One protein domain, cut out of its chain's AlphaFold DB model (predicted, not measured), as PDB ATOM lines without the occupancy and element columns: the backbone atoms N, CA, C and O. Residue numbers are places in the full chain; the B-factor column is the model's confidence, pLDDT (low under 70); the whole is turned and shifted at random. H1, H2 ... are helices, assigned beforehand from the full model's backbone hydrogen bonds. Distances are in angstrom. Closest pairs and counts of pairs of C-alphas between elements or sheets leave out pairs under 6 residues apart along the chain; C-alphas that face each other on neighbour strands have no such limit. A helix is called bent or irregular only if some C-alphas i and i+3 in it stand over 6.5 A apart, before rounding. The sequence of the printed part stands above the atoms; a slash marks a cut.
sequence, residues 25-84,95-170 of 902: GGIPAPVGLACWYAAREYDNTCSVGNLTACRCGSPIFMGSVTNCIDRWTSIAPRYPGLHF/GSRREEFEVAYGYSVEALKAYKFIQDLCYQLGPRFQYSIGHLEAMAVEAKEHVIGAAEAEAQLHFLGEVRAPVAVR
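This is residues 25 to 84 and 95 to 170 of the 902 residues of the protein "Ferric reductase like transmembrane component-domain-containing protein" of Yarrowia lipolytica (UniProt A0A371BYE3). Two helices side by side, H3 and H5, make a middle layer, with H1 crossing over one side of it and H6 crossing over the other. H4 and H7 make the two ends of the long axis, and short H2 packs on the ends of H3 and H5. The printed part has 136 residues with seven named helices, H1 to H7, and no named strand, so its class is all helix. It is compact, with a radius of gyration of the C-alphas of 15.3 A, and spans 52 by 35 by 24 A.

H1, residues 30 to 42, touches H3, residues 59 to 78, at a steep tilt of 44 degrees, opposite ways; the closest C-alphas, of Cys 35 and Val 65, are 5.3 A apart. H5, residues 109 to 123, is the hub, touching five helices, among them H3 at a shallow tilt of 21 degrees, opposite ways, closest at C-alphas 73 and 111, 5.6 A. H6, residues 133 to 145, touches H3 about perpendicular, 89 degrees, closest at C-alphas 67 and 140, 4.6 A. H2, residues 51 to 56, H4, residues 96 to 105, and H7, residues 150 to 159, only just touch H5, H5 and H1 respectively, each with 3 pairs of C-alphas within 8 A. Every O i to N i+4 pair is within hydrogen-bond range in H2, H5 and H7, against 7 of 9 in H1, 14 of 16 in H3, 5 of 6 in H4 and 8 of 9 in H6.

H1 starts at C-alpha 30 (11.418, -19.293, -32.456) and is 19.6 A long. H3 is 29.6 A and irregular, C-alphas 74 and 77 being 7.2 A apart; H5 is 20.9 A, H6 19.5 A. H7 ends at C-alpha 159 (23.369, -47.985, -21.412).

The farthest C-alphas, of Ser 96 and Phe 159, are 52.5 A apart. Residues 85 to 94 are not printed, a gap of 16.3 A between C-alphas 84 and 95. Of the links printed whole, none is long. Confidence is under 70 in 42 residues, among them 75 to 84 and 95 to 110.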
ATOM      1  N   GLY A  25      13.497  -6.706 -36.385       41.75
ATOM      2  CA  GLY A  25      14.938  -7.003 -36.448       41.75
ATOM      3  C   GLY A  25      15.593  -7.519 -35.162       41.75
ATOM      4  O   GLY A  25      16.677  -8.083 -35.244       41.75
ATOM      5  N   GLY A  26      14.968  -7.346 -33.991       43.78
ATOM      6  CA  GLY A  26      15.526  -7.762 -32.692       43.78
ATOM      7  C   GLY A  26      15.012  -9.106 -32.157       43.78
ATOM      8  O   GLY A  26      15.237  -9.425 -30.991       43.78
ATOM      9  N   ILE A  27      14.263  -9.867 -32.961       53.09
ATOM     10  CA  ILE A  27      13.592 -11.104 -32.536       53.09
ATOM     11  C   ILE A  27      14.352 -12.325 -33.083       53.09
ATOM     12  O   ILE A  27      14.424 -12.481 -34.304       53.09
ATOM     13  N   PRO A  28      14.892 -13.215 -32.224       57.19
ATOM     14  CA  PRO A  28      15.511 -14.456 -32.677       57.19
ATOM     15  C   PRO A  28      14.447 -15.433 -33.196       57.19
ATOM     16  O   PRO A  28      13.306 -15.419 -32.732       57.19
ATOM     17  N   ALA A  29      14.806 -16.305 -34.141       68.31
ATOM     18  CA  ALA A  29      13.863 -17.274 -34.699       68.31
ATOM     19  C   ALA A  29      13.328 -18.230 -33.608       68.31
ATOM     20  O   ALA A  29      14.137 -18.928 -32.984       68.31
ATOM     21  N   PRO A  30      11.995 -18.348 -33.413       72.00
ATOM     22  CA  PRO A  30      11.418 -19.293 -32.456       72.00
ATOM     23  C   PRO A  30      11.883 -20.733 -32.707       72.00
ATOM     24  O   PRO A  30      12.186 -21.448 -31.758       72.00
ATOM     25  N   VAL A  31      12.022 -21.121 -33.983       80.50
ATOM     26  CA  VAL A  31      12.520 -22.435 -34.429       80.50
ATOM     27  C   VAL A  31      13.958 -22.695 -33.961       80.50
ATOM     28  O   VAL A  31      14.238 -23.768 -33.438       80.50
ATOM     29  N   GLY A  32      14.853 -21.706 -34.076       82.44
ATOM     30  CA  GLY A  32      16.252 -21.835 -33.651       82.44
ATOM     31  C   GLY A  32      16.391 -22.039 -32.140       82.44
ATOM     32  O   GLY A  32      17.103 -22.945 -31.705       82.44
ATOM     33  N   LEU A  33      15.650 -21.268 -31.329       82.31
ATOM     34  CA  LEU A  33      15.586 -21.515 -29.881       82.31
ATOM     35  C   LEU A  33      14.931 -22.865 -29.562       82.31
ATOM     36  O   LEU A  33      15.412 -23.570 -28.676       82.31
ATOM     37  N   ALA A  34      13.845 -23.229 -30.247       85.00
ATOM     38  CA  ALA A  34      13.132 -24.475 -29.990       85.00
ATOM     39  C   ALA A  34      14.014 -25.700 -30.254       85.00
ATOM     40  O   ALA A  34      14.104 -26.569 -29.391       85.00
ATOM     41  N   CYS A  35      14.732 -25.731 -31.380       89.00
ATOM     42  CA  CYS A  35      15.707 -26.777 -31.679       89.00
ATOM     43  C   CYS A  35      16.854 -26.812 -30.659       89.00
ATOM     44  O   CYS A  35      17.161 -27.883 -30.143       89.00
ATOM     45  N   TRP A  36      17.430 -25.660 -30.288       88.88
ATOM     46  CA  TRP A  36      18.491 -25.591 -29.273       88.88
ATOM     47  C   TRP A  36      18.055 -26.139 -27.904       88.88
ATOM     48  O   TRP A  36      18.791 -26.893 -27.268       88.88
ATOM     49  N   TYR A  37      16.860 -25.778 -27.430       86.12
ATOM     50  CA  TYR A  37      16.367 -26.242 -26.130       86.12
ATOM     51  C   TYR A  37      15.809 -27.672 -26.160       86.12
ATOM     52  O   TYR A  37      15.946 -28.370 -25.160       86.12
ATOM     53  N   ALA A  38      15.253 -28.139 -27.281       87.00
ATOM     54  CA  ALA A  38      14.765 -29.511 -27.413       87.00
ATOM     55  C   ALA A  38      15.906 -30.529 -27.616       87.00
ATOM     56  O   ALA A  38      15.863 -31.607 -27.031       87.00
ATOM     57  N   ALA A  39      16.963 -30.177 -28.360       87.31
ATOM     58  CA  ALA A  39      18.174 -31.002 -28.466       87.31
ATOM     59  C   ALA A  39      18.896 -31.161 -27.113       87.31
ATOM     60  O   ALA A  39      19.586 -32.150 -26.881       87.31
ATOM     61  N   ARG A  40      18.712 -30.208 -26.187       84.56
ATOM     62  CA  ARG A  40      19.345 -30.220 -24.860       84.56
ATOM     63  C   ARG A  40      18.854 -31.350 -23.946       84.56
ATOM     64  O   ARG A  40      19.543 -31.652 -22.979       84.56
ATOM     65  N   GLU A  41      17.725 -31.998 -24.246       77.00
ATOM     66  CA  GLU A  41      17.302 -33.213 -23.524       77.00
ATOM     67  C   GLU A  41      18.239 -34.412 -23.781       77.00
ATOM     68  O   GLU A  41      18.236 -35.352 -22.993       77.00
ATOM     69  N   TYR A  42      19.085 -34.348 -24.820       78.62
ATOM     70  CA  TYR A  42      20.008 -35.413 -25.231       78.62
ATOM     71  C   TYR A  42      21.498 -35.066 -25.028       78.62
ATOM     72  O   TYR A  42      22.367 -35.829 -25.438       78.62
ATOM     73  N   ASP A  43      21.817 -33.926 -24.399       74.12
ATOM     74  CA  ASP A  43      23.201 -33.528 -24.100       74.12
ATOM     75  C   ASP A  43      23.600 -33.865 -22.658       74.12
ATOM     76  O   ASP A  43      23.319 -33.116 -21.717       74.12
ATOM     77  N   ASN A  44      24.323 -34.973 -22.522       69.81
ATOM     78  CA  ASN A  44      25.076 -35.370 -21.333       69.81
ATOM     79  C   ASN A  44      26.600 -35.165 -21.479       69.81
ATOM     80  O   ASN A  44      27.320 -35.272 -20.488       69.81
ATOM     81  N   THR A  45      27.090 -34.812 -22.675       66.56
ATOM     82  CA  THR A  45      28.525 -34.622 -22.962       66.56
ATOM     83  C   THR A  45      29.144 -33.447 -22.195       66.56
ATOM     84  O   THR A  45      30.324 -33.468 -21.851       66.56
ATOM     85  N   CYS A  46      28.343 -32.423 -21.889       69.94
ATOM     86  CA  CYS A  46      28.799 -31.198 -21.242       69.94
ATOM     87  C   CYS A  46      28.597 -31.203 -19.717       69.94
ATOM     88  O   CYS A  46      27.622 -30.644 -19.206       69.94
ATOM     89  N   SER A  47      29.551 -31.771 -18.973       55.47
ATOM     90  CA  SER A  47      29.575 -31.721 -17.505       55.47
ATOM     91  C   SER A  47      30.175 -30.407 -16.958       55.47
ATOM     92  O   SER A  47      31.156 -29.878 -17.469       55.47
ATOM     93  N   VAL A  48      29.508 -29.851 -15.936       53.16
ATOM     94  CA  VAL A  48      29.878 -28.705 -15.064       53.16
ATOM     95  C   VAL A  48      30.897 -27.688 -15.629       53.16
ATOM     96  O   VAL A  48      32.099 -27.773 -15.396       53.16
ATOM     97  N   GLY A  49      30.399 -26.628 -16.274       60.16
ATOM     98  CA  GLY A  49      31.221 -25.499 -16.729       60.16
ATOM     99  C   GLY A  49      30.388 -24.414 -17.411       60.16
ATOM    100  O   GLY A  49      29.187 -24.290 -17.157       60.16
ATOM    101  N   ASN A  50      30.984 -23.653 -18.340       63.59
ATOM    102  CA  ASN A  50      30.209 -22.842 -19.285       63.59
ATOM    103  C   ASN A  50      29.518 -23.776 -20.298       63.59
ATOM    104  O   ASN A  50      30.018 -24.022 -21.396       63.59
ATOM    105  N   LEU A  51      28.360 -24.310 -19.901       73.38
ATOM    106  CA  LEU A  51      27.602 -25.308 -20.660       73.38
ATOM    107  C   LEU A  51      27.219 -24.836 -22.073       73.38
ATOM    108  O   LEU A  51      26.982 -25.663 -22.947       73.38
ATOM    109  N   THR A  52      27.118 -23.526 -22.303       73.81
ATOM    110  CA  THR A  52      26.823 -22.964 -23.629       73.81
ATOM    111  C   THR A  52      28.052 -23.047 -24.533       73.81
ATOM    112  O   THR A  52      27.925 -23.442 -25.687       73.81
ATOM    113  N   ALA A  53      29.247 -22.754 -24.004       75.88
ATOM    114  CA  ALA A  53      30.501 -22.857 -24.754       75.88
ATOM    115  C   ALA A  53      30.860 -24.316 -25.071       75.88
ATOM    116  O   ALA A  53      31.279 -24.609 -26.184       75.88
ATOM    117  N   CYS A  54      30.621 -25.239 -24.133       81.69
ATOM    118  CA  CYS A  54      30.776 -26.670 -24.398       81.69
ATOM    119  C   CYS A  54      29.826 -27.150 -25.514       81.69
ATOM    120  O   CYS A  54      30.277 -27.782 -26.466       81.69
ATOM    121  N   ARG A  55      28.541 -26.763 -25.475       85.75
ATOM    122  CA  ARG A  55      27.570 -27.080 -26.541       85.75
ATOM    123  C   ARG A  55      27.968 -26.526 -27.902       85.75
ATOM    124  O   ARG A  55      27.941 -27.269 -28.874       85.75
ATOM    125  N   CYS A  56      28.389 -25.263 -27.963       86.25
ATOM    126  CA  CYS A  56      28.914 -24.656 -29.188       86.25
ATOM    127  C   CYS A  56      30.198 -25.331 -29.703       86.25
ATOM    128  O   CYS A  56      30.558 -25.099 -30.847       86.25
ATOM    129  N   GLY A  57      30.893 -26.133 -28.890       83.44
ATOM    130  CA  GLY A  57      32.053 -26.930 -29.299       83.44
ATOM    131  C   GLY A  57      31.762 -28.412 -29.564       83.44
ATOM    132  O   GLY A  57      32.691 -29.131 -29.916       83.44
ATOM    133  N   SER A  58      30.523 -28.886 -29.386       86.62
ATOM    134  CA  SER A  58      30.150 -30.301 -29.526       86.62
ATOM    135  C   SER A  58      29.513 -30.565 -30.899       86.62
ATOM    136  O   SER A  58      28.387 -30.112 -31.133       86.62
ATOM    137  N   PRO A  59      30.170 -31.311 -31.817       86.06
ATOM    138  CA  PRO A  59      29.620 -31.592 -33.147       86.06
ATOM    139  C   PRO A  59      28.303 -32.373 -33.090       86.06
ATOM    140  O   PRO A  59      27.388 -32.086 -33.854       86.06
ATOM    141  N   ILE A  60      28.171 -33.297 -32.133       87.19
ATOM    142  CA  ILE A  60      26.968 -34.118 -31.921       87.19
ATOM    143  C   ILE A  60      25.776 -33.238 -31.523       87.19
ATOM    144  O   ILE A  60      24.691 -33.336 -32.106       87.19
ATOM    145  N   PHE A  61      25.975 -32.328 -30.563       89.38
ATOM    146  CA  PHE A  61      24.923 -31.407 -30.139       89.38
ATOM    147  C   PHE A  61      24.571 -30.405 -31.247       89.38
ATOM    148  O   PHE A  61      23.396 -30.234 -31.573       89.38
ATOM    149  N   MET A  62      25.577 -29.778 -31.863       89.88
ATOM    150  CA  MET A  62      25.368 -28.806 -32.939       89.88
ATOM    151  C   MET A  62      24.682 -29.445 -34.151       89.88
ATOM    152  O   MET A  62      23.709 -28.880 -34.637       89.88
ATOM    153  N   GLY A  63      25.094 -30.649 -34.565       89.75
ATOM    154  CA  GLY A  63      24.445 -31.437 -35.616       89.75
ATOM    155  C   GLY A  63      22.982 -31.770 -35.304       89.75
ATOM    156  O   GLY A  63      22.120 -31.667 -36.172       89.75
ATOM    157  N   SER A  64      22.662 -32.077 -34.041       91.06
ATOM    158  CA  SER A  64      21.271 -32.279 -33.595       91.06
ATOM    159  C   SER A  64      20.428 -31.003 -33.746       91.06
ATOM    160  O   SER A  64      19.262 -31.054 -34.142       91.06
ATOM    161  N   VAL A  65      21.016 -29.834 -33.462       90.81
ATOM    162  CA  VAL A  65      20.353 -28.528 -33.611       90.81
ATOM    163  C   VAL A  65      20.208 -28.133 -35.083       90.81
ATOM    164  O   VAL A  65      19.128 -27.697 -35.480       90.81
ATOM    165  N   THR A  66      21.246 -28.293 -35.907       91.19
ATOM    166  CA  THR A  66      21.221 -27.909 -37.328       91.19
ATOM    167  C   THR A  66      20.331 -28.831 -38.165       91.19
ATOM    168  O   THR A  66      19.580 -28.324 -39.001       91.19
ATOM    169  N   ASN A  67      20.315 -30.140 -37.884       90.88
ATOM    170  CA  ASN A  67      19.368 -31.100 -38.467       90.88
ATOM    171  C   ASN A  67      17.913 -30.766 -38.094       90.88
ATOM    172  O   ASN A  67      17.030 -30.775 -38.952       90.88
ATOM    173  N   CYS A  68      17.660 -30.404 -36.830       89.75
ATOM    174  CA  CYS A  68      16.343 -29.943 -36.391       89.75
ATOM    175  C   CYS A  68      15.899 -28.673 -37.145       89.75
ATOM    176  O   CYS A  68      14.740 -28.587 -37.554       89.75
ATOM    177  N   ILE A  69      16.805 -27.716 -37.384       88.44
ATOM    178  CA  ILE A  69      16.510 -26.500 -38.159       88.44
ATOM    179  C   ILE A  69      16.172 -26.843 -39.618       88.44
ATOM    180  O   ILE A  69      15.119 -26.411 -40.088       88.44
ATOM    181  N   ASP A  70      16.989 -27.644 -40.313       86.50
ATOM    182  CA  ASP A  70      16.724 -28.084 -41.697       86.50
ATOM    183  C   ASP A  70      15.362 -28.790 -41.806       86.50
ATOM    184  O   ASP A  70      14.488 -28.384 -42.580       86.50
ATOM    185  N   ARG A  71      15.124 -29.789 -40.947       85.12
ATOM    186  CA  ARG A  71      13.870 -30.551 -40.915       85.12
ATOM    187  C   ARG A  71      12.649 -29.654 -40.709       85.12
ATOM    188  O   ARG A  71      11.664 -29.803 -41.425       85.12
ATOM    189  N   TRP A  72      12.672 -28.738 -39.744       79.50
ATOM    190  CA  TRP A  72      11.477 -27.953 -39.418       79.50
ATOM    191  C   TRP A  72      11.236 -26.774 -40.362       79.50
ATOM    192  O   TRP A  72      10.081 -26.456 -40.641       79.50
ATOM    193  N   THR A  73      12.287 -26.170 -40.920       77.56
ATOM    194  CA  THR A  73      12.150 -25.030 -41.844       77.56
ATOM    195  C   THR A  73      11.883 -25.435 -43.296       77.56
ATOM    196  O   THR A  73      11.310 -24.639 -44.041       77.56
ATOM    197  N   SER A  74      12.195 -26.678 -43.682       74.56
ATOM    198  CA  SER A  74      11.736 -27.285 -44.943       74.56
ATOM    199  C   SER A  74      10.288 -27.803 -44.876       74.56
ATOM    200  O   SER A  74       9.592 -27.838 -45.892       74.56
ATOM    201  N   ILE A  75       9.798 -28.166 -43.683       65.50
ATOM    202  CA  ILE A  75       8.424 -28.655 -43.459       65.50
ATOM    203  C   ILE A  75       7.419 -27.513 -43.211       65.50
ATOM    204  O   ILE A  75       6.237 -27.669 -43.530       65.50
ATOM    205  N   ALA A  76       7.868 -26.356 -42.708       54.12
ATOM    206  CA  ALA A  76       7.029 -25.197 -42.373       54.12
ATOM    207  C   ALA A  76       5.958 -24.807 -43.428       54.12
ATOM    208  O   ALA A  76       4.825 -24.547 -43.019       54.12
ATOM    209  N   PRO A  77       6.211 -24.845 -44.758       48.53
ATOM    210  CA  PRO A  77       5.198 -24.503 -45.767       48.53
ATOM    211  C   PRO A  77       3.964 -25.421 -45.817       48.53
ATOM    212  O   PRO A  77       2.999 -25.093 -46.502       48.53
ATOM    213  N   ARG A  78       3.979 -26.587 -45.149       41.53
ATOM    214  CA  ARG A  78       2.900 -27.596 -45.231       41.53
ATOM    215  C   ARG A  78       1.906 -27.560 -44.070       41.53
ATOM    216  O   ARG A  78       0.882 -28.235 -44.138       41.53
ATOM    217  N   TYR A  79       2.181 -26.790 -43.019       42.12
ATOM    218  CA  TYR A  79       1.333 -26.713 -41.831       42.12
ATOM    219  C   TYR A  79       0.733 -25.304 -41.688       42.12
ATOM    220  O   TYR A  79       1.378 -24.426 -41.117       42.12
ATOM    221  N   PRO A  80      -0.522 -25.058 -42.114       36.53
ATOM    222  CA  PRO A  80      -1.122 -23.723 -42.031       36.53
ATOM    223  C   PRO A  80      -1.347 -23.225 -40.589       36.53
ATOM    224  O   PRO A  80      -1.495 -22.026 -40.378       36.53
ATOM    225  N   GLY A  81      -1.316 -24.112 -39.584       39.09
ATOM    226  CA  GLY A  81      -1.281 -23.742 -38.159       39.09
ATOM    227  C   GLY A  81       0.108 -23.347 -37.624       39.09
ATOM    228  O   GLY A  81       0.203 -22.825 -36.518       39.09
ATOM    229  N   LEU A  82       1.171 -23.585 -38.399       39.88
ATOM    230  CA  LEU A  82       2.552 -23.149 -38.138       39.88
ATOM    231  C   LEU A  82       2.872 -21.801 -38.804       39.88
ATOM    232  O   LEU A  82       3.914 -21.218 -38.512       39.88
ATOM    233  N   HIS A  83       1.970 -21.263 -39.637       39.25
ATOM    234  CA  HIS A  83       2.040 -19.862 -40.037       39.25
ATOM    235  C   HIS A  83       1.894 -18.966 -38.802       39.25
ATOM    236  O   HIS A  83       0.794 -18.726 -38.298       39.25
ATOM    237  N   PHE A  84       3.023 -18.420 -38.347       46.38
ATOM    238  CA  PHE A  84       3.048 -17.232 -37.503       46.38
ATOM    239  C   PHE A  84       2.136 -16.183 -38.142       46.38
ATOM    240  O   PHE A  84       2.378 -15.773 -39.275       46.38
ATOM    241  N   GLY A  95       6.248  -9.132 -51.701       35.41
ATOM    242  CA  GLY A  95       6.760 -10.500 -51.864       35.41
ATOM    243  C   GLY A  95       7.977 -10.662 -52.787       35.41
ATOM    244  O   GLY A  95       8.793 -11.537 -52.525       35.41
ATOM    245  N   SER A  96       8.184  -9.786 -53.778       35.53
ATOM    246  CA  SER A  96       9.305  -9.922 -54.732       35.53
ATOM    247  C   SER A  96      10.685  -9.970 -54.061       35.53
ATOM    248  O   SER A  96      11.574 -10.686 -54.506       35.53
ATOM    249  N   ARG A  97      10.863  -9.267 -52.932       39.62
ATOM    250  CA  ARG A  97      12.133  -9.265 -52.183       39.62
ATOM    251  C   ARG A  97      12.312 -10.470 -51.249       39.62
ATOM    252  O   ARG A  97      13.333 -10.571 -50.573       39.62
ATOM    253  N   ARG A  98      11.310 -11.350 -51.161       39.72
ATOM    254  CA  ARG A  98      11.414 -12.673 -50.532       39.72
ATOM    255  C   ARG A  98      11.959 -13.674 -51.544       39.72
ATOM    256  O   ARG A  98      12.930 -14.355 -51.240       39.72
ATOM    257  N   GLU A  99      11.388 -13.675 -52.747       41.84
ATOM    258  CA  GLU A  99      11.810 -14.519 -53.870       41.84
ATOM    259  C   GLU A  99      13.289 -14.276 -54.216       41.84
ATOM    260  O   GLU A  99      14.058 -15.229 -54.267       41.84
ATOM    261  N   GLU A 100      13.731 -13.013 -54.311       40.03
ATOM    262  CA  GLU A 100      15.152 -12.662 -54.509       40.03
ATOM    263  C   GLU A 100      16.099 -13.279 -53.456       40.03
ATOM    264  O   GLU A 100      17.214 -13.677 -53.790       40.03
ATOM    265  N   PHE A 101      15.677 -13.377 -52.189       39.28
ATOM    266  CA  PHE A 101      16.504 -13.926 -51.104       39.28
ATOM    267  C   PHE A 101      16.462 -15.456 -51.030       39.28
ATOM    268  O   PHE A 101      17.498 -16.077 -50.795       39.28
ATOM    269  N   GLU A 102      15.292 -16.063 -51.240       43.41
ATOM    270  CA  GLU A 102      15.130 -17.522 -51.259       43.41
ATOM    271  C   GLU A 102      15.831 -18.124 -52.502       43.41
ATOM    272  O   GLU A 102      16.451 -19.182 -52.401       43.41
ATOM    273  N   VAL A 103      15.875 -17.403 -53.634       43.69
ATOM    274  CA  VAL A 103      16.666 -17.764 -54.831       43.69
ATOM    275  C   VAL A 103      18.177 -17.582 -54.627       43.69
ATOM    276  O   VAL A 103      18.952 -18.402 -55.112       43.69
ATOM    277  N   ALA A 104      18.623 -16.545 -53.909       41.22
ATOM    278  CA  ALA A 104      20.053 -16.272 -53.718       41.22
ATOM    279  C   ALA A 104      20.774 -17.255 -52.773       41.22
ATOM    280  O   ALA A 104      21.997 -17.370 -52.848       41.22
ATOM    281  N   TYR A 105      20.039 -17.942 -51.887       41.44
ATOM    282  CA  TYR A 105      20.610 -18.838 -50.867       41.44
ATOM    283  C   TYR A 105      20.013 -20.256 -50.841       41.44
ATOM    284  O   TYR A 105      20.523 -21.101 -50.113       41.44
ATOM    285  N   GLY A 106      18.948 -20.549 -51.595       47.22
ATOM    286  CA  GLY A 106      18.355 -21.895 -51.687       47.22
ATOM    287  C   GLY A 106      17.583 -22.376 -50.447       47.22
ATOM    288  O   GLY A 106      17.007 -23.462 -50.474       47.22
ATOM    289  N   TYR A 107      17.526 -21.572 -49.381       53.78
ATOM    290  CA  TYR A 107      16.841 -21.872 -48.121       53.78
ATOM    291  C   TYR A 107      15.748 -20.845 -47.804       53.78
ATOM    292  O   TYR A 107      15.786 -19.698 -48.250       53.78
ATOM    293  N   SER A 108      14.780 -21.240 -46.969       64.38
ATOM    294  CA  SER A 108      13.731 -20.330 -46.503       64.38
ATOM    295  C   SER A 108      14.291 -19.234 -45.586       64.38
ATOM    296  O   SER A 108      15.235 -19.439 -44.815       64.38
ATOM    297  N   VAL A 109      13.647 -18.061 -45.597       66.00
ATOM    298  CA  VAL A 109      14.022 -16.911 -44.747       66.00
ATOM    299  C   VAL A 109      13.995 -17.246 -43.240       66.00
ATOM    300  O   VAL A 109      14.587 -16.538 -42.422       66.00
ATOM    301  N   GLU A 110      13.320 -18.325 -42.843       68.00
ATOM    302  CA  GLU A 110      13.243 -18.809 -41.460       68.00
ATOM    303  C   GLU A 110      14.460 -19.657 -41.062       68.00
ATOM    304  O   GLU A 110      14.975 -19.473 -39.956       68.00
ATOM    305  N   ALA A 111      14.978 -20.492 -41.971       72.62
ATOM    306  CA  ALA A 111      16.232 -21.229 -41.789       72.62
ATOM    307  C   ALA A 111      17.404 -20.267 -41.567       72.62
ATOM    308  O   ALA A 111      18.117 -20.364 -40.566       72.62
ATOM    309  N   LEU A 112      17.525 -19.254 -42.432       75.56
ATOM    310  CA  LEU A 112      18.580 -18.244 -42.346       75.56
ATOM    311  C   LEU A 112      18.565 -17.509 -40.993       75.56
ATOM    312  O   LEU A 112      19.613 -17.320 -40.380       75.56
ATOM    313  N   LYS A 113      17.380 -17.147 -40.475       75.19
ATOM    314  CA  LYS A 113      17.230 -16.531 -39.140       75.19
ATOM    315  C   LYS A 113      17.563 -17.495 -37.996       75.19
ATOM    316  O   LYS A 113      18.057 -17.050 -36.959       75.19
ATOM    317  N   ALA A 114      17.283 -18.789 -38.150       80.44
ATOM    318  CA  ALA A 114      17.611 -19.801 -37.153       80.44
ATOM    319  C   ALA A 114      19.127 -20.048 -37.082       80.44
ATOM    320  O   ALA A 114      19.695 -19.943 -35.996       80.44
ATOM    321  N   TYR A 115      19.802 -20.258 -38.218       84.44
ATOM    322  CA  TYR A 115      21.265 -20.376 -38.265       84.44
ATOM    323  C   TYR A 115      21.964 -19.089 -37.805       84.44
ATOM    324  O   TYR A 115      22.914 -19.159 -37.027       84.44
ATOM    325  N   LYS A 116      21.445 -17.908 -38.179       82.31
ATOM    326  CA  LYS A 116      21.908 -16.604 -37.672       82.31
ATOM    327  C   LYS A 116      21.852 -16.527 -36.140       82.31
ATOM    328  O   LYS A 116      22.829 -16.117 -35.524       82.31
ATOM    329  N   PHE A 117      20.759 -16.973 -35.515       81.00
ATOM    330  CA  PHE A 117      20.657 -17.015 -34.051       81.00
ATOM    331  C   PHE A 117      21.704 -17.945 -33.411       81.00
ATOM    332  O   PHE A 117      22.306 -17.568 -32.409       81.00
ATOM    333  N   ILE A 118      21.958 -19.127 -33.987       83.06
ATOM    334  CA  ILE A 118      22.992 -20.053 -33.488       83.06
ATOM    335  C   ILE A 118      24.399 -19.447 -33.634       83.06
ATOM    336  O   ILE A 118      25.181 -19.481 -32.684       83.06
ATOM    337  N   GLN A 119      24.691 -18.818 -34.777       84.94
ATOM    338  CA  GLN A 119      25.914 -18.043 -35.008       84.94
ATOM    339  C   GLN A 119      26.096 -16.950 -33.940       84.94
ATOM    340  O   GLN A 119      27.125 -16.920 -33.267       84.94
ATOM    341  N   ASP A 120      25.098 -16.083 -33.744       76.81
ATOM    342  CA  ASP A 120      25.182 -14.952 -32.810       76.81
ATOM    343  C   ASP A 120      25.235 -15.413 -31.333       76.81
ATOM    344  O   ASP A 120      25.848 -14.743 -30.494       76.81
ATOM    345  N   LEU A 121      24.636 -16.565 -30.997       77.56
ATOM    346  CA  LEU A 121      24.708 -17.194 -29.671       77.56
ATOM    347  C   LEU A 121      26.117 -17.720 -29.367       77.56
ATOM    348  O   LEU A 121      26.660 -17.436 -28.299       77.56
ATOM    349  N   CYS A 122      26.715 -18.462 -30.301       82.31
ATOM    350  CA  CYS A 122      28.042 -19.040 -30.115       82.31
ATOM    351  C   CYS A 122      29.160 -17.987 -30.209       82.31
ATOM    352  O   CYS A 122      30.094 -18.013 -29.408       82.31
ATOM    353  N   TYR A 123      29.024 -16.986 -31.088       80.50
ATOM    354  CA  TYR A 123      29.976 -15.875 -31.227       80.50
ATOM    355  C   TYR A 123      30.206 -15.106 -29.911       80.50
ATOM    356  O   TYR A 123      31.333 -14.719 -29.596       80.50
ATOM    357  N   GLN A 124      29.158 -14.931 -29.094       67.31
ATOM    358  CA  GLN A 124      29.236 -14.243 -27.794       67.31
ATOM    359  C   GLN A 124      30.089 -14.973 -26.738       67.31
ATOM    360  O   GLN A 124      30.342 -14.412 -25.674       67.31
ATOM    361  N   LEU A 125      30.546 -16.199 -27.013       70.25
ATOM    362  CA  LEU A 125      31.348 -17.025 -26.102       70.25
ATOM    363  C   LEU A 125      32.852 -16.981 -26.427       70.25
ATOM    364  O   LEU A 125      33.650 -17.577 -25.705       70.25
ATOM    365  N   GLY A 126      33.245 -16.260 -27.484       65.94
ATOM    366  CA  GLY A 126      34.636 -15.981 -27.843       65.94
ATOM    367  C   GLY A 126      35.018 -16.417 -29.265       65.94
ATOM    368  O   GLY A 126      34.277 -17.146 -29.926       65.94
ATOM    369  N   PRO A 127      36.209 -16.013 -29.749       63.41
ATOM    370  CA  PRO A 127      36.623 -16.196 -31.145       63.41
ATOM    371  C   PRO A 127      36.798 -17.660 -31.584       63.41
ATOM    372  O   PRO A 127      36.924 -17.919 -32.774       63.41
ATOM    373  N   ARG A 128      36.776 -18.628 -30.655       67.12
ATOM    374  CA  ARG A 128      36.849 -20.067 -30.971       67.12
ATOM    375  C   ARG A 128      35.566 -20.637 -31.591       67.12
ATOM    376  O   ARG A 128      35.626 -21.718 -32.160       67.12
ATOM    377  N   PHE A 129      34.433 -19.937 -31.498       72.94
ATOM    378  CA  PHE A 129      33.120 -20.435 -31.940       72.94
ATOM    379  C   PHE A 129      32.529 -19.617 -33.106       72.94
ATOM    380  O   PHE A 129      31.323 -19.372 -33.174       72.94
ATOM    381  N   GLN A 130      33.388 -19.153 -34.020       80.12
ATOM    382  CA  GLN A 130      32.995 -18.361 -35.191       80.12
ATOM    383  C   GLN A 130      32.460 -19.243 -36.331       80.12
ATOM    384  O   GLN A 130      33.132 -19.489 -37.331       80.12
ATOM    385  N   TYR A 131      31.217 -19.698 -36.194       83.94
ATOM    386  CA  TYR A 131      30.505 -20.383 -37.271       83.94
ATOM    387  C   TYR A 131      30.105 -19.413 -38.392       83.94
ATOM    388  O   TYR A 131      29.450 -18.396 -38.147       83.94
ATOM    389  N   SER A 132      30.439 -19.751 -39.641       86.31
ATOM    390  CA  SER A 132      29.773 -19.176 -40.813       86.31
ATOM    391  C   SER A 132      28.421 -19.869 -41.026       86.31
ATOM    392  O   SER A 132      28.205 -20.983 -40.548       86.31
ATOM    393  N   ILE A 133      27.498 -19.226 -41.746       83.00
ATOM    394  CA  ILE A 133      26.172 -19.810 -42.002       83.00
ATOM    395  C   ILE A 133      26.311 -21.091 -42.847       83.00
ATOM    396  O   ILE A 133      25.798 -22.129 -42.446       83.00
ATOM    397  N   GLY A 134      27.137 -21.066 -43.902       83.56
ATOM    398  CA  GLY A 134      27.447 -22.254 -44.713       83.56
ATOM    399  C   GLY A 134      28.120 -23.405 -43.947       83.56
ATOM    400  O   GLY A 134      27.969 -24.559 -44.327       83.56
ATOM    401  N   HIS A 135      28.818 -23.131 -42.835       87.56
ATOM    402  CA  HIS A 135      29.326 -24.185 -41.945       87.56
ATOM    403  C   HIS A 135      28.171 -24.840 -41.167       87.56
ATOM    404  O   HIS A 135      28.106 -26.062 -41.091       87.56
ATOM    405  N   LEU A 136      27.208 -24.061 -40.657       87.88
ATOM    406  CA  LEU A 136      26.013 -24.608 -39.993       87.88
ATOM    407  C   LEU A 136      25.102 -25.383 -40.963       87.88
ATOM    408  O   LEU A 136      24.495 -26.373 -40.559       87.88
ATOM    409  N   GLU A 137      25.038 -24.965 -42.229       84.06
ATOM    410  CA  GLU A 137      24.355 -25.686 -43.312       84.06
ATOM    411  C   GLU A 137      25.070 -27.009 -43.640       84.06
ATOM    412  O   GLU A 137      24.429 -28.057 -43.655       84.06
ATOM    413  N   ALA A 138      26.400 -27.004 -43.806       86.62
ATOM    414  CA  ALA A 138      27.185 -28.226 -44.008       86.62
ATOM    415  C   ALA A 138      27.006 -29.227 -42.849       86.62
ATOM    416  O   ALA A 138      26.728 -30.400 -43.089       86.62
ATOM    417  N   MET A 139      27.043 -28.751 -41.598       89.12
ATOM    418  CA  MET A 139      26.749 -29.573 -40.415       89.12
ATOM    419  C   MET A 139      25.306 -30.100 -40.395       89.12
ATOM    420  O   MET A 139      25.052 -31.134 -39.787       89.12
ATOM    421  N   ALA A 140      24.338 -29.408 -41.011       87.75
ATOM    422  CA  ALA A 140      22.962 -29.901 -41.132       87.75
ATOM    423  C   ALA A 140      22.868 -31.085 -42.107       87.75
ATOM    424  O   ALA A 140      22.144 -32.043 -41.833       87.75
ATOM    425  N   VAL A 141      23.612 -31.018 -43.218       87.38
ATOM    426  CA  VAL A 141      23.705 -32.076 -44.234       87.38
ATOM    427  C   VAL A 141      24.444 -33.296 -43.680       87.38
ATOM    428  O   VAL A 141      23.889 -34.388 -43.694       87.38
ATOM    429  N   GLU A 142      25.634 -33.113 -43.104       87.88
ATOM    430  CA  GLU A 142      26.436 -34.190 -42.501       87.88
ATOM    431  C   GLU A 142      25.677 -34.917 -41.376       87.88
ATOM    432  O   GLU A 142      25.628 -36.149 -41.328       87.88
ATOM    433  N   ALA A 143      25.002 -34.162 -40.500       86.38
ATOM    434  CA  ALA A 143      24.192 -34.741 -39.433       86.38
ATOM    435  C   ALA A 143      22.987 -35.538 -39.955       86.38
ATOM    436  O   ALA A 143      22.502 -36.414 -39.248       86.38
ATOM    437  N   LYS A 144      22.496 -35.270 -41.173       85.88
ATOM    438  CA  LYS A 144      21.327 -35.935 -41.776       85.88
ATOM    439  C   LYS A 144      21.583 -37.398 -42.126       85.88
ATOM    440  O   LYS A 144      20.654 -38.196 -42.053       85.88
ATOM    441  N   GLU A 145      22.821 -37.738 -42.470       85.56
ATOM    442  CA  GLU A 145      23.253 -39.112 -42.760       85.56
ATOM    443  C   GLU A 145      23.503 -39.923 -41.477       85.56
ATOM    444  O   GLU A 145      23.367 -41.143 -41.473       85.56
ATOM    445  N   HIS A 146      23.810 -39.235 -40.372       86.12
ATOM    446  CA  HIS A 146      24.243 -39.828 -39.103       86.12
ATOM    447  C   HIS A 146      23.209 -39.690 -37.969       86.12
ATOM    448  O   HIS A 146      23.542 -39.926 -36.807       86.12
ATOM    449  N   VAL A 147      21.971 -39.272 -38.261       88.56
ATOM    450  CA  VAL A 147      20.972 -38.961 -37.225       88.56
ATOM    451  C   VAL A 147      20.292 -40.218 -36.661       88.56
ATOM    452  O   VAL A 147      19.632 -40.963 -37.383       88.56
ATOM    453  N   ILE A 148      20.389 -40.416 -35.343       90.06
ATOM    454  CA  ILE A 148      19.719 -41.506 -34.617       90.06
ATOM    455  C   ILE A 148      18.338 -41.096 -34.091       90.06
ATOM    456  O   ILE A 148      18.041 -39.918 -33.859       90.06
ATOM    457  N   GLY A 149      17.465 -42.082 -33.875       87.56
ATOM    458  CA  GLY A 149      16.119 -41.849 -33.347       87.56
ATOM    459  C   GLY A 149      16.125 -41.452 -31.866       87.56
ATOM    460  O   GLY A 149      16.920 -41.960 -31.085       87.56
ATOM    461  N   ALA A 150      15.184 -40.606 -31.431       84.12
ATOM    462  CA  ALA A 150      15.094 -40.168 -30.028       84.12
ATOM    463  C   ALA A 150      15.025 -41.321 -28.998       84.12
ATOM    464  O   ALA A 150      15.578 -41.195 -27.912       84.12
ATOM    465  N   ALA A 151      14.381 -42.446 -29.338       85.00
ATOM    466  CA  ALA A 151      14.324 -43.633 -28.476       85.00
ATOM    467  C   ALA A 151      15.654 -44.414 -28.436       85.00
ATOM    468  O   ALA A 151      15.995 -45.013 -27.420       85.00
ATOM    469  N   GLU A 152      16.426 -44.379 -29.524       87.88
ATOM    470  CA  GLU A 152      17.774 -44.950 -29.583       87.88
ATOM    471  C   GLU A 152      18.764 -44.081 -28.797       87.88
ATOM    472  O   GLU A 152      19.570 -44.606 -28.037       87.88
ATOM    473  N   ALA A 153      18.649 -42.753 -28.894       84.88
ATOM    474  CA  ALA A 153      19.405 -41.818 -28.068       84.88
ATOM    475  C   ALA A 153      19.083 -41.981 -26.571       84.88
ATOM    476  O   ALA A 153      19.999 -41.999 -25.754       84.88
ATOM    477  N   GLU A 154      17.810 -42.169 -26.203       84.75
ATOM    478  CA  GLU A 154      17.397 -42.501 -24.827       84.75
ATOM    479  C   GLU A 154      18.004 -43.839 -24.355       84.75
ATOM    480  O   GLU A 154      18.451 -43.936 -23.212       84.75
ATOM    481  N   ALA A 155      18.113 -44.842 -25.234       84.94
ATOM    482  CA  ALA A 155      18.793 -46.103 -24.929       84.94
ATOM    483  C   ALA A 155      20.323 -45.943 -24.790       84.94
ATOM    484  O   ALA A 155      20.893 -46.442 -23.821       84.94
ATOM    485  N   GLN A 156      20.997 -45.218 -25.694       85.81
ATOM    486  CA  GLN A 156      22.433 -44.912 -25.578       85.81
ATOM    487  C   GLN A 156      22.728 -44.157 -24.273       85.81
ATOM    488  O   GLN A 156      23.625 -44.541 -23.524       85.81
ATOM    489  N   LEU A 157      21.912 -43.156 -23.934       83.31
ATOM    490  CA  LEU A 157      22.031 -42.380 -22.701       83.31
ATOM    491  C   LEU A 157      21.871 -43.250 -21.438       83.31
ATOM    492  O   LEU A 157      22.552 -43.002 -20.446       83.31
ATOM    493  N   HIS A 158      21.031 -44.291 -21.486       84.44
ATOM    494  CA  HIS A 158      20.823 -45.243 -20.387       84.44
ATOM    495  C   HIS A 158      21.914 -46.330 -20.279       84.44
ATOM    496  O   HIS A 158      22.286 -46.706 -19.171       84.44
ATOM    497  N   PHE A 159      22.422 -46.855 -21.402       85.00
ATOM    498  CA  PHE A 159      23.369 -47.985 -21.412       85.00
ATOM    499  C   PHE A 159      24.847 -47.588 -21.524       85.00
ATOM    500  O   PHE A 159      25.702 -48.311 -21.020       85.00
ATOM    501  N   LEU A 160      25.159 -46.471 -22.187       82.44
ATOM    502  CA  LEU A 160      26.530 -45.987 -22.413       82.44
ATOM    503  C   LEU A 160      26.879 -44.765 -21.552       82.44
ATOM    504  O   LEU A 160      28.054 -44.461 -21.380       82.44
ATOM    505  N   GLY A 161      25.877 -44.045 -21.033       80.31
ATOM    506  CA  GLY A 161      26.075 -42.798 -20.285       80.31
ATOM    507  C   GLY A 161      26.445 -41.584 -21.150       80.31
ATOM    508  O   GLY A 161      26.596 -40.489 -20.615       80.31
ATOM    509  N   GLU A 162      26.532 -41.754 -22.472       81.88
ATOM    510  CA  GLU A 162      26.829 -40.730 -23.482       81.88
ATOM    511  C   GLU A 162      26.026 -40.995 -24.769       81.88
ATOM    512  O   GLU A 162      25.658 -42.136 -25.050       81.88
ATOM    513  N   VAL A 163      25.751 -39.950 -25.555       84.44
ATOM    514  CA  VAL A 163      25.155 -40.075 -26.899       84.44
ATOM    515  C   VAL A 163      26.239 -39.827 -27.945       84.44
ATOM    516  O   VAL A 163      26.934 -38.815 -27.876       84.44
ATOM    517  N   ARG A 164      26.395 -40.743 -28.912       84.88
ATOM    518  CA  ARG A 164      27.534 -40.735 -29.858       84.88
ATOM    519  C   ARG A 164      27.224 -40.190 -31.256       84.88
ATOM    520  O   ARG A 164      28.145 -40.024 -32.048       84.88
ATOM    521  N   ALA A 165      25.960 -39.906 -31.559       87.44
ATOM    522  CA  ALA A 165      25.502 -39.463 -32.875       87.44
ATOM    523  C   ALA A 165      24.422 -38.364 -32.757       87.44
ATOM    524  O   ALA A 165      23.736 -38.311 -31.732       87.44
ATOM    525  N   PRO A 166      24.256 -37.475 -33.760       88.75
ATOM    526  CA  PRO A 166      23.196 -36.463 -33.768       88.75
ATOM    527  C   PRO A 166      21.801 -37.064 -33.552       88.75
ATOM    528  O   PRO A 166      21.500 -38.134 -34.071       88.75
ATOM    529  N   VAL A 167      20.919 -36.379 -32.820       89.06
ATOM    530  CA  VAL A 167      19.613 -36.928 -32.412       89.06
ATOM    531  C   VAL A 167      18.452 -36.254 -33.138       89.06
ATOM    532  O   VAL A 167      18.292 -35.032 -33.102       89.06
ATOM    533  N   ALA A 168      17.569 -37.066 -33.724       88.88
ATOM    534  CA  ALA A 168      16.321 -36.614 -34.327       88.88
ATOM    535  C   ALA A 168      15.335 -36.156 -33.237       88.88
ATOM    536  O   ALA A 168      14.577 -36.957 -32.681       88.88
ATOM    537  N   VAL A 169      15.334 -34.851 -32.948       86.25
ATOM    538  CA  VAL A 169      14.480 -34.207 -31.937       86.25
ATOM    539  C   VAL A 169      13.011 -34.641 -32.064       86.25
ATOM    540  O   VAL A 169      12.383 -34.490 -33.116       86.25
ATOM    541  N   ARG A 170      12.441 -35.140 -30.957       86.81
ATOM    542  CA  ARG A 170      11.044 -35.589 -30.864       86.81
ATOM    543  C   ARG A 170      10.073 -34.443 -31.183       86.81
ATOM    544  O   ARG A 170      10.088 -33.399 -30.535       86.81
TER     545      ARG A 170